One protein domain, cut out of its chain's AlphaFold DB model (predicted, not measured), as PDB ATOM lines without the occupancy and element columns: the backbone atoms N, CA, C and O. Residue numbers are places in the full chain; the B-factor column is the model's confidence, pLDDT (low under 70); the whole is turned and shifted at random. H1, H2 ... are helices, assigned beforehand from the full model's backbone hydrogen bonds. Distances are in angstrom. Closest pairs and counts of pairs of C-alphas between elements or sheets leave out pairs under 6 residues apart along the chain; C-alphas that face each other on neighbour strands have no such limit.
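Overview. This is residues 210 to 299 of the 304 residues of the protein "PTS acetylgalactosamine transporter subunit IID" of Lachnospiraceae bacterium (UniProt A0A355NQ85). H3 and H2 make a V-shaped helical hairpin, touching near its closed end; at the open end, H1 turns off near the start of H2, and residues 268 to 299 loop on from H3 without a named element. The 90 printed residues hold three named helices, in the order H1, H2, H3, and no named strand: all helix, though under half of the residues are in named elements. The whole is loose, with a radius of gyration of the C-alphas of 15.7 A, and elongated, spanning 49 by 31 by 21 A.

Arrangement. Start at H3, residues 251 to 267; its residues 251 to 254 alone touch H2, residues 232 to 246, at 241 to 245 alone. The closest C-alphas, of Ile 241 and Cys 254, are 6.5 A apart. This hairpin runs opposite ways at 37 degrees, only just a steep tilt. H1, residues 221 to 228, is close to H2 but not clearly touching, about perpendicular at 84 degrees; the closest C-alphas, of Leu 225 and Leu 232, are 7.1 A apart. H1 and H3 are apart. In H1, H2 and H3 every O i to N i+4 pair is within hydrogen-bond range.

Along the chain. Find C-alpha 251 at (119.566, 112.227, 126.099); H3 runs 24.3 A to C-alpha 267 at (137.785, 125.709, 117.260). H2 measures 21.0 A and H1 11.0 A.

Size, cuts and confidence. The farthest C-alphas, of Gly 248 and Asp 281, are 49.9 A apart. The printed part has no cut, and both links are tight. The model's pLDDT is under 70 at residues 216, 274 to 277, 286 and 297 to 299.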
ATOM      1  N   LEU A 210     126.152 131.222 112.444       86.62
ATOM      2  CA  LEU A 210     127.366 130.948 111.687       86.62
ATOM      3  C   LEU A 210     128.226 132.200 111.597       86.62
ATOM      4  O   LEU A 210     127.733 133.305 111.391       86.62
ATOM      5  N   ARG A 211     129.536 131.994 111.695       83.62
ATOM      6  CA  ARG A 211     130.544 133.050 111.575       83.62
ATOM      7  C   ARG A 211     131.050 133.220 110.125       83.62
ATOM      8  O   ARG A 211     131.831 134.115 109.832       83.62
ATOM      9  N   ILE A 212     130.584 132.367 109.210       82.06
ATOM     10  CA  ILE A 212     131.140 132.194 107.863       82.06
ATOM     11  C   ILE A 212     130.745 133.342 106.924       82.06
ATOM     12  O   ILE A 212     129.560 133.592 106.682       82.06
ATOM     13  N   VAL A 213     131.763 133.956 106.322       81.56
ATOM     14  CA  VAL A 213     131.648 134.976 105.277       81.56
ATOM     15  C   VAL A 213     132.536 134.573 104.101       81.56
ATOM     16  O   VAL A 213     133.648 134.090 104.310       81.56
ATOM     17  N   VAL A 214     132.044 134.719 102.869       80.38
ATOM     18  CA  VAL A 214     132.758 134.277 101.657       80.38
ATOM     19  C   VAL A 214     132.772 135.377 100.596       80.38
ATOM     20  O   VAL A 214     131.746 136.002 100.347       80.38
ATOM     21  N   GLY A 215     133.913 135.545  99.921       72.12
ATOM     22  CA  GLY A 215     134.061 136.411  98.744       72.12
ATOM     23  C   GLY A 215     134.356 137.881  99.049       72.12
ATOM     24  O   GLY A 215     134.350 138.304 100.202       72.12
ATOM     25  N   ASP A 216     134.623 138.634  97.978       69.12
ATOM     26  CA  ASP A 216     134.726 140.096  97.960       69.12
ATOM     27  C   ASP A 216     133.782 140.632  96.860       69.12
ATOM     28  O   ASP A 216     134.000 140.328  95.680       69.12
ATOM     29  N   PRO A 217     132.687 141.337  97.201       71.94
ATOM     30  CA  PRO A 217     132.288 141.755  98.546       71.94
ATOM     31  C   PRO A 217     131.865 140.585  99.451       71.94
ATOM     32  O   PRO A 217     131.377 139.555  98.987       71.94
ATOM     33  N   ALA A 218     132.035 140.781 100.758       77.81
ATOM     34  CA  ALA A 218     131.743 139.819 101.818       77.81
ATOM     35  C   ALA A 218     130.277 139.332 101.815       77.81
ATOM     36  O   ALA A 218     129.359 140.075 102.170       77.81
ATOM     37  N   ILE A 219     130.045 138.057 101.479       81.00
ATOM     38  CA  ILE A 219     128.717 137.428 101.538       81.00
ATOM     39  C   ILE A 219     128.538 136.729 102.886       81.00
ATOM     40  O   ILE A 219     129.199 135.731 103.175       81.00
ATOM     41  N   ASN A 220     127.598 137.221 103.694       85.25
ATOM     42  CA  ASN A 220     127.225 136.608 104.966       85.25
ATOM     43  C   ASN A 220     126.354 135.356 104.738       85.25
ATOM     44  O   ASN A 220     125.200 135.451 104.310       85.25
ATOM     45  N   ILE A 221     126.894 134.176 105.061       86.44
ATOM     46  CA  ILE A 221     126.195 132.899 104.866       86.44
ATOM     47  C   ILE A 221     124.998 132.753 105.816       86.44
ATOM     48  O   ILE A 221     123.963 132.232 105.403       86.44
ATOM     49  N   GLN A 222     125.094 133.244 107.057       86.31
ATOM     50  CA  GLN A 222     123.972 133.243 108.004       86.31
ATOM     51  C   GLN A 222     122.795 134.059 107.451       86.31
ATOM     52  O   GLN A 222     121.668 133.570 107.432       86.31
ATOM     53  N   GLY A 223     123.067 135.254 106.917       85.44
ATOM     54  CA  GLY A 223     122.051 136.118 106.310       85.44
ATOM     55  C   GLY A 223     121.374 135.484 105.092       85.44
ATOM     56  O   GLY A 223     120.160 135.592 104.932       85.44
ATOM     57  N   LEU A 224     122.131 134.761 104.262       88.31
ATOM     58  CA  LEU A 224     121.576 134.032 103.119       88.31
ATOM     59  C   LEU A 224     120.645 132.895 103.565       88.31
ATOM     60  O   LEU A 224     119.562 132.734 103.005       88.31
ATOM     61  N   LEU A 225     121.040 132.129 104.588       89.25
ATOM     62  CA  LEU A 225     120.199 131.067 105.148       89.25
ATOM     63  C   LEU A 225     118.929 131.628 105.791       89.25
ATOM     64  O   LEU A 225     117.846 131.095 105.543       89.25
ATOM     65  N   ASP A 226     119.042 132.712 106.558       88.12
ATOM     66  CA  ASP A 226     117.891 133.368 107.179       88.12
ATOM     67  C   ASP A 226     116.940 133.979 106.136       88.12
ATOM     68  O   ASP A 226     115.730 134.000 106.357       88.12
ATOM     69  N   GLY A 227     117.452 134.396 104.972       89.50
ATOM     70  CA  GLY A 227     116.635 134.825 103.834       89.50
ATOM     71  C   GLY A 227     115.788 133.703 103.217       89.50
ATOM     72  O   GLY A 227     114.710 133.972 102.690       89.50
ATOM     73  N   VAL A 228     116.241 132.446 103.298       91.81
ATOM     74  CA  VAL A 228     115.477 131.272 102.837       91.81
ATOM     75  C   VAL A 228     114.507 130.793 103.917       91.81
ATOM     76  O   VAL A 228     113.316 130.624 103.655       91.81
ATOM     77  N   LEU A 229     115.015 130.544 105.126       89.94
ATOM     78  CA  LEU A 229     114.222 130.167 106.292       89.94
ATOM     79  C   LEU A 229     114.942 130.619 107.574       89.94
ATOM     80  O   LEU A 229     115.953 130.014 107.950       89.94
ATOM     81  N   PRO A 230     114.397 131.608 108.304       88.88
ATOM     82  CA  PRO A 230     114.938 132.004 109.594       88.88
ATOM     83  C   PRO A 230     115.006 130.815 110.550       88.88
ATOM     84  O   PRO A 230     114.067 130.017 110.633       88.88
ATOM     85  N   LYS A 231     116.102 130.706 111.307       89.12
ATOM     86  CA  LYS A 231     116.296 129.621 112.293       89.12
ATOM     87  C   LYS A 231     116.267 128.214 111.669       89.12
ATOM     88  O   LYS A 231     115.909 127.237 112.334       89.12
ATOM     89  N   LEU A 232     116.731 128.081 110.426       91.50
ATOM     90  CA  LEU A 232     116.917 126.782 109.775       91.50
ATOM     91  C   LEU A 232     117.914 125.883 110.526       91.50
ATOM     92  O   LEU A 232     117.650 124.699 110.716       91.50
ATOM     93  N   ILE A 233     119.045 126.426 110.983       91.44
ATOM     94  CA  ILE A 233     120.090 125.636 111.662       91.44
ATOM     95  C   ILE A 233     119.584 125.025 112.984       91.44
ATOM     96  O   ILE A 233     119.701 123.806 113.144       91.44
ATOM     97  N   PRO A 234     118.956 125.790 113.902       91.31
ATOM     98  CA  PRO A 234     118.360 125.233 115.119       91.31
ATOM     99  C   PRO A 234     117.332 124.135 114.837       91.31
ATOM    100  O   PRO A 234     117.296 123.112 115.530       91.31
ATOM    101  N   LEU A 235     116.520 124.314 113.789       92.31
ATOM    102  CA  LEU A 235     115.553 123.315 113.347       92.31
ATOM    103  C   LEU A 235     116.251 122.027 112.893       92.31
ATOM    104  O   LEU A 235     115.884 120.943 113.346       92.31
ATOM    105  N   LEU A 236     117.275 122.128 112.043       93.31
ATOM    106  CA  LEU A 236     118.023 120.973 111.541       93.31
ATOM    107  C   LEU A 236     118.747 120.220 112.658       93.31
ATOM    108  O   LEU A 236     118.697 118.990 112.688       93.31
ATOM    109  N   ILE A 237     119.359 120.935 113.606       93.25
ATOM    110  CA  ILE A 237     119.971 120.321 114.792       93.25
ATOM    111  C   ILE A 237     118.905 119.561 115.583       93.25
ATOM    112  O   ILE A 237     119.095 118.388 115.904       93.25
ATOM    113  N   THR A 238     117.748 120.181 115.832       91.69
ATOM    114  CA  THR A 238     116.661 119.545 116.589       91.69
ATOM    115  C   THR A 238     116.139 118.285 115.897       91.69
ATOM    116  O   THR A 238     115.989 117.242 116.537       91.69
ATOM    117  N   LEU A 239     115.913 118.338 114.580       94.19
ATOM    118  CA  LEU A 239     115.498 117.178 113.789       94.19
ATOM    119  C   LEU A 239     116.573 116.081 113.775       94.19
ATOM    120  O   LEU A 239     116.243 114.900 113.898       94.19
ATOM    121  N   GLY A 240     117.853 116.449 113.694       95.38
ATOM    122  CA  GLY A 240     118.974 115.513 113.790       95.38
ATOM    123  C   GLY A 240     118.996 114.772 115.128       95.38
ATOM    124  O   GLY A 240     119.073 113.541 115.159       95.38
ATOM    125  N   ILE A 241     118.839 115.498 116.238       94.88
ATOM    126  CA  ILE A 241     118.764 114.921 117.586       94.88
ATOM    127  C   ILE A 241     117.526 114.029 117.737       94.88
ATOM    128  O   ILE A 241     117.636 112.918 118.258       94.88
ATOM    129  N   TYR A 242     116.371 114.450 117.216       93.06
ATOM    130  CA  TYR A 242     115.159 113.627 117.190       93.06
ATOM    131  C   TYR A 242     115.387 112.280 116.482       93.06
ATOM    132  O   TYR A 242     114.997 111.229 117.000       93.06
ATOM    133  N   VAL A 243     116.065 112.282 115.327       96.44
ATOM    134  CA  VAL A 243     116.411 111.050 114.598       96.44
ATOM    135  C   VAL A 243     117.359 110.164 115.412       96.44
ATOM    136  O   VAL A 243     117.173 108.947 115.436       96.44
ATOM    137  N   LEU A 244     118.348 110.737 116.103       96.06
ATOM    138  CA  LEU A 244     119.272 109.976 116.954       96.06
ATOM    139  C   LEU A 244     118.553 109.306 118.129       96.06
ATOM    140  O   LEU A 244     118.781 108.124 118.391       96.06
ATOM    141  N   ILE A 245     117.636 110.014 118.789       94.75
ATOM    142  CA  ILE A 245     116.819 109.449 119.871       94.75
ATOM    143  C   ILE A 245     115.951 108.304 119.339       94.75
ATOM    144  O   ILE A 245     115.899 107.237 119.950       94.75
ATOM    145  N   LYS A 246     115.346 108.458 118.153       94.12
ATOM    146  CA  LYS A 246     114.616 107.367 117.482       94.12
ATOM    147  C   LYS A 246     115.489 106.148 117.176       94.12
ATOM    148  O   LYS A 246     114.976 105.034 117.150       94.12
ATOM    149  N   LYS A 247     116.794 106.343 116.970       95.69
ATOM    150  CA  LYS A 247     117.794 105.272 116.813       95.69
ATOM    151  C   LYS A 247     118.301 104.707 118.151       95.69
ATOM    152  O   LYS A 247     119.240 103.918 118.153       95.69
ATOM    153  N   GLY A 248     117.708 105.097 119.281       93.75
ATOM    154  CA  GLY A 248     118.040 104.583 120.611       93.75
ATOM    155  C   GLY A 248     119.151 105.344 121.338       93.75
ATOM    156  O   GLY A 248     119.686 104.843 122.328       93.75
ATOM    157  N   TRP A 249     119.533 106.540 120.877       96.62
ATOM    158  CA  TRP A 249     120.453 107.381 121.644       96.62
ATOM    159  C   TRP A 249     119.786 107.895 122.921       96.62
ATOM    160  O   TRP A 249     118.626 108.303 122.920       96.62
ATOM    161  N   THR A 250     120.545 107.901 124.017       94.19
ATOM    162  CA  THR A 250     120.094 108.483 125.282       94.19
ATOM    163  C   THR A 250     120.252 110.009 125.255       94.19
ATOM    164  O   THR A 250     121.174 110.505 124.601       94.19
ATOM    165  N   PRO A 251     119.437 110.769 126.014       89.88
ATOM    166  CA  PRO A 251     119.566 112.227 126.099       89.88
ATOM    167  C   PRO A 251     120.982 112.697 126.462       89.88
ATOM    168  O   PRO A 251     121.483 113.656 125.885       89.88
ATOM    169  N   VAL A 252     121.674 111.967 127.343       92.00
ATOM    170  CA  VAL A 252     123.060 112.262 127.744       92.00
ATOM    171  C   VAL A 252     124.025 112.200 126.554       92.00
ATOM    172  O   VAL A 252     124.852 113.094 126.389       92.00
ATOM    173  N   LYS A 253     123.904 111.189 125.681       94.81
ATOM    174  CA  LYS A 253     124.746 111.078 124.475       94.81
ATOM    175  C   LYS A 253     124.488 112.225 123.501       94.81
ATOM    176  O   LYS A 253     125.429 112.735 122.903       94.81
ATOM    177  N   CYS A 254     123.232 112.642 123.359       94.88
ATOM    178  CA  CYS A 254     122.860 113.788 122.533       94.88
ATOM    179  C   CYS A 254     123.455 115.098 123.071       94.88
ATOM    180  O   CYS A 254     124.000 115.872 122.290       94.88
ATOM    181  N   ILE A 255     123.420 115.319 124.390       93.12
ATOM    182  CA  ILE A 255     124.039 116.492 125.030       93.12
ATOM    183  C   ILE A 255     125.549 116.514 124.772       93.12
ATOM    184  O   ILE A 255     126.081 117.533 124.341       93.12
ATOM    185  N   ILE A 256     126.232 115.382 124.972       95.25
ATOM    186  CA  ILE A 256     127.676 115.267 124.714       95.25
ATOM    187  C   ILE A 256     127.991 115.545 123.239       95.25
ATOM    188  O   ILE A 256     128.948 116.255 122.945       95.25
ATOM    189  N   LEU A 257     127.183 115.029 122.309       95.69
ATOM    190  CA  LEU A 257     127.358 115.286 120.880       95.69
ATOM    191  C   LEU A 257     127.262 116.780 120.555       95.69
ATOM    192  O   LEU A 257     128.139 117.302 119.873       95.69
ATOM    193  N   ILE A 258     126.225 117.464 121.047       93.31
ATOM    194  CA  ILE A 258     126.045 118.905 120.820       93.31
ATOM    195  C   ILE A 258     127.227 119.682 121.400       93.31
ATOM    196  O   ILE A 258     127.760 120.558 120.727       93.31
ATOM    197  N   LEU A 259     127.678 119.328 122.607       93.06
ATOM    198  CA  LEU A 259     128.834 119.953 123.244       93.06
ATOM    199  C   LEU A 259     130.103 119.796 122.394       93.06
ATOM    200  O   LEU A 259     130.788 120.778 122.125       93.06
ATOM    201  N   VAL A 260     130.400 118.579 121.931       95.06
ATOM    202  CA  VAL A 260     131.581 118.301 121.098       95.06
ATOM    203  C   VAL A 260     131.497 119.036 119.759       95.06
ATOM    204  O   VAL A 260     132.471 119.657 119.349       95.06
ATOM    205  N   VAL A 261     130.341 119.018 119.090       93.25
ATOM    206  CA  VAL A 261     130.129 119.734 117.818       93.25
ATOM    207  C   VAL A 261     130.226 121.250 118.002       93.25
ATOM    208  O   VAL A 261     130.770 121.931 117.134       93.25
ATOM    209  N   GLY A 262     129.742 121.779 119.127       90.50
ATOM    210  CA  GLY A 262     129.885 123.186 119.491       90.50
ATOM    211  C   GLY A 262     131.350 123.570 119.688       90.50
ATOM    212  O   GLY A 262     131.829 124.483 119.026       90.50
ATOM    213  N   ILE A 263     132.089 122.824 120.518       89.81
ATOM    214  CA  ILE A 263     133.513 123.080 120.792       89.81
ATOM    215  C   ILE A 263     134.346 122.988 119.514       89.81
ATOM    216  O   ILE A 263     135.119 123.897 119.224       89.81
ATOM    217  N   LEU A 264     134.188 121.912 118.737       92.69
ATOM    218  CA  LEU A 264     134.933 121.739 117.492       92.69
ATOM    219  C   LEU A 264     134.547 122.814 116.479       92.69
ATOM    220  O   LEU A 264     135.420 123.446 115.898       92.69
ATOM    221  N   GLY A 265     133.255 123.086 116.301       90.19
ATOM    222  CA  GLY A 265     132.824 124.137 115.388       90.19
ATOM    223  C   GLY A 265     133.342 125.519 115.794       90.19
ATOM    224  O   GLY A 265     133.703 126.289 114.912       90.19
ATOM    225  N   CYS A 266     133.477 125.816 117.090       88.50
ATOM    226  CA  CYS A 266     134.163 127.027 117.537       88.50
ATOM    227  C   CYS A 266     135.671 126.963 117.248       88.50
ATOM    228  O   CYS A 266     136.226 127.883 116.668       88.50
ATOM    229  N   ALA A 267     136.355 125.859 117.555       87.56
ATOM    230  CA  ALA A 267     137.785 125.709 117.260       87.56
ATOM    231  C   ALA A 267     138.122 125.954 115.774       87.56
ATOM    232  O   ALA A 267     139.158 126.541 115.471       87.56
ATOM    233  N   PHE A 268     137.225 125.562 114.866       88.88
ATOM    234  CA  PHE A 268     137.328 125.805 113.425       88.88
ATOM    235  C   PHE A 268     136.639 127.097 112.959       88.88
ATOM    236  O   PHE A 268     136.462 127.275 111.764       88.88
ATOM    237  N   GLY A 269     136.177 127.993 113.829       85.44
ATOM    238  CA  GLY A 269     135.577 129.256 113.387       85.44
ATOM    239  C   GLY A 269     134.250 129.115 112.628       85.44
ATOM    240  O   GLY A 269     133.889 130.017 111.889       85.44
ATOM    241  N   ILE A 270     133.519 128.006 112.751       88.69
ATOM    242  CA  ILE A 270     132.220 127.785 112.086       88.69
ATOM    243  C   ILE A 270     131.102 128.526 112.830       88.69
ATOM    244  O   ILE A 270     130.271 129.192 112.211       88.69
ATOM    245  N   TRP A 271     131.086 128.417 114.161       88.31
ATOM    246  CA  TRP A 271     130.089 129.055 115.025       88.31
ATOM    247  C   TRP A 271     130.576 130.420 115.516       88.31
ATOM    248  O   TRP A 271     131.765 130.601 115.789       88.31
ATOM    249  N   THR A 272     129.664 131.378 115.669       79.62
ATOM    250  CA  THR A 272     129.935 132.610 116.425       79.62
ATOM    251  C   THR A 272     129.983 132.304 117.920       79.62
ATOM    252  O   THR A 272     129.171 131.515 118.406       79.62
ATOM    253  N   GLY A 273     130.888 132.947 118.650       73.25
ATOM    254  CA  GLY A 273     130.921 132.915 120.108       73.25
ATOM    255  C   GLY A 273     130.351 134.204 120.689       73.25
ATOM    256  O   GLY A 273     130.279 135.225 120.014       73.25
ATOM    257  N   ASP A 274     129.963 134.150 121.953       65.75
ATOM    258  CA  ASP A 274     129.518 135.289 122.762       65.75
ATOM    259  C   ASP A 274     130.581 135.706 123.788       65.75
ATOM    260  O   ASP A 274     130.288 136.414 124.756       65.75
ATOM    261  N   SER A 275     131.819 135.233 123.610       64.38
ATOM    262  CA  SER A 275     132.891 135.547 124.537       64.38
ATOM    263  C   SER A 275     133.090 137.062 124.546       64.38
ATOM    264  O   SER A 275     133.344 137.691 123.522       64.38
ATOM    265  N   LYS A 276     132.968 137.658 125.733       68.88
ATOM    266  CA  LYS A 276     133.236 139.083 125.972       68.88
ATOM    267  C   LYS A 276     134.742 139.381 125.981       68.88
ATOM    268  O   LYS A 276     135.177 140.313 126.653       68.88
ATOM    269  N   ALA A 277     135.542 138.536 125.332       69.12
ATOM    270  CA  ALA A 277     136.974 138.721 125.233       69.12
ATOM    271  C   ALA A 277     137.268 139.942 124.361       69.12
ATOM    272  O   ALA A 277     136.630 140.163 123.328       69.12
ATOM    273  N   MET A 278     138.238 140.720 124.819       75.06
ATOM    274  CA  MET A 278     138.750 141.889 124.127       75.06
ATOM    275  C   MET A 278     140.177 141.602 123.663       75.06
ATOM    276  O   MET A 278     140.876 140.790 124.278       75.06
ATOM    277  N   ASP A 279     140.587 142.230 122.567       76.69
ATOM    278  CA  ASP A 279     141.977 142.211 122.119       76.69
ATOM    279  C   ASP A 279     142.891 143.003 123.079       76.69
ATOM    280  O   ASP A 279     142.456 143.527 124.110       76.69
ATOM    281  N   ALA A 280     144.189 143.058 122.769       78.69
ATOM    282  CA  ALA A 280     145.170 143.759 123.601       78.69
ATOM    283  C   ALA A 280     144.908 145.276 123.706       78.69
ATOM    284  O   ALA A 280     145.397 145.909 124.644       78.69
ATOM    285  N   ASP A 281     144.123 145.827 122.779       78.19
ATOM    286  CA  ASP A 281     143.790 147.244 122.660       78.19
ATOM    287  C   ASP A 281     142.407 147.575 123.260       78.19
ATOM    288  O   ASP A 281     142.018 148.740 123.335       78.19
ATOM    289  N   GLY A 282     141.684 146.567 123.767       74.62
ATOM    290  CA  GLY A 282     140.385 146.716 124.423       74.62
ATOM    291  C   GLY A 282     139.175 146.640 123.486       74.62
ATOM    292  O   GLY A 282     138.056 146.886 123.939       74.62
ATOM    293  N   ASN A 283     139.357 146.279 122.213       76.25
ATOM    294  CA  ASN A 283     138.259 146.127 121.256       76.25
ATOM    295  C   ASN A 283     137.625 144.739 121.357       76.25
ATOM    296  O   ASN A 283     138.281 143.750 121.687       76.25
ATOM    297  N   THR A 284     136.335 144.637 121.042       71.06
ATOM    298  CA  THR A 284     135.633 143.350 120.971       71.06
ATOM    299  C   THR A 284     136.148 142.507 119.810       71.06
ATOM    300  O   THR A 284     136.281 142.996 118.693       71.06
ATOM    301  N   ILE A 285     136.383 141.217 120.050       73.44
ATOM    302  CA  ILE A 285     136.886 140.314 119.008       73.44
ATOM    303  C   ILE A 285     135.760 139.998 118.003       73.44
ATOM    304  O   ILE A 285     134.719 139.481 118.426       73.44
ATOM    305  N   PRO A 286     135.945 140.216 116.682       69.38
ATOM    306  CA  PRO A 286     134.936 139.891 115.674       69.38
ATOM    307  C   PRO A 286     134.514 138.419 115.743       69.38
ATOM    308  O   PRO A 286     135.350 137.516 115.726       69.38
ATOM    309  N   GLY A 287     133.211 138.145 115.837       72.44
ATOM    310  CA  GLY A 287     132.686 136.784 116.029       72.44
ATOM    311  C   GLY A 287     132.902 136.192 117.433       72.44
ATOM    312  O   GLY A 287     132.635 135.003 117.629       72.44
ATOM    313  N   GLY A 288     133.371 137.000 118.387       76.56
ATOM    314  CA  GLY A 288     133.409 136.745 119.827       76.56
ATOM    315  C   GLY A 288     134.628 135.992 120.352       76.56
ATOM    316  O   GLY A 288     134.743 135.842 121.557       76.56
ATOM    317  N   TYR A 289     135.529 135.474 119.516       82.31
ATOM    318  CA  TYR A 289     136.741 134.751 119.947       82.31
ATOM    319  C   TYR A 289     137.706 134.553 118.765       82.31
ATOM    320  O   TYR A 289     137.317 134.720 117.607       82.31
ATOM    321  N   THR A 290     138.942 134.125 119.027       82.38
ATOM    322  CA  THR A 290     139.899 133.734 117.974       82.38
ATOM    323  C   THR A 290     139.846 132.218 117.752       82.38
ATOM    324  O   THR A 290     140.055 131.468 118.712       82.38
ATOM    325  N   PRO A 291     139.524 131.731 116.538       85.06
ATOM    326  CA  PRO A 291     139.484 130.298 116.267       85.06
ATOM    327  C   PRO A 291     140.894 129.698 116.299       85.06
ATOM    328  O   PRO A 291     141.876 130.372 116.008       85.06
ATOM    329  N   LEU A 292     140.998 128.414 116.646       85.06
ATOM    330  CA  LEU A 292     142.280 127.695 116.644       85.06
ATOM    331  C   LEU A 292     142.776 127.416 115.223       85.06
ATOM    332  O   LEU A 292     143.976 127.275 115.002       85.06
ATOM    333  N   VAL A 293     141.846 127.286 114.276       83.31
ATOM    334  CA  VAL A 293     142.136 127.057 112.863       83.31
ATOM    335  C   VAL A 293     141.532 128.189 112.046       83.31
ATOM    336  O   VAL A 293     140.312 128.315 111.950       83.31
ATOM    337  N   GLU A 294     142.401 128.974 111.420       76.19
ATOM    338  CA  GLU A 294     142.025 130.039 110.497       76.19
ATOM    339  C   GLU A 294     142.044 129.508 109.062       76.19
ATOM    340  O   GLU A 294     143.077 129.089 108.544       76.19
ATOM    341  N   TRP A 295     140.882 129.502 108.414       80.75
ATOM    342  CA  TRP A 295     140.736 129.139 106.997       80.75
ATOM    343  C   TRP A 295     140.002 130.214 106.185       80.75
ATOM    344  O   TRP A 295     139.840 130.072 104.975       80.75
ATOM    345  N   TYR A 296     139.573 131.291 106.843       71.56
ATOM    346  CA  TYR A 296     138.988 132.489 106.250       71.56
ATOM    347  C   TYR A 296     139.198 133.672 107.200       71.56
ATOM    348  O   TYR A 296     139.352 133.479 108.408       71.56
ATOM    349  N   GLN A 297     139.200 134.887 106.657       68.81
ATOM    350  CA  GLN A 297     139.200 136.111 107.453       68.81
ATOM    351  C   GLN A 297     137.763 136.590 107.621       68.81
ATOM    352  O   GLN A 297     137.018 136.680 106.641       68.81
ATOM    353  N   LEU A 298     137.367 136.898 108.858       68.56
ATOM    354  CA  LEU A 298     136.172 137.712 109.041       68.56
ATOM    355  C   LEU A 298     136.493 139.118 108.555       68.56
ATOM    356  O   LEU A 298     137.546 139.632 108.932       68.56
ATOM    357  N   PRO A 299     135.606 139.747 107.771       65.38
ATOM    358  CA  PRO A 299     135.730 141.174 107.542       65.38
ATOM    359  C   PRO A 299     135.706 141.895 108.894       65.38
ATOM    360  O   PRO A 299     134.929 141.529 109.782       65.38
TER     361      PRO A 299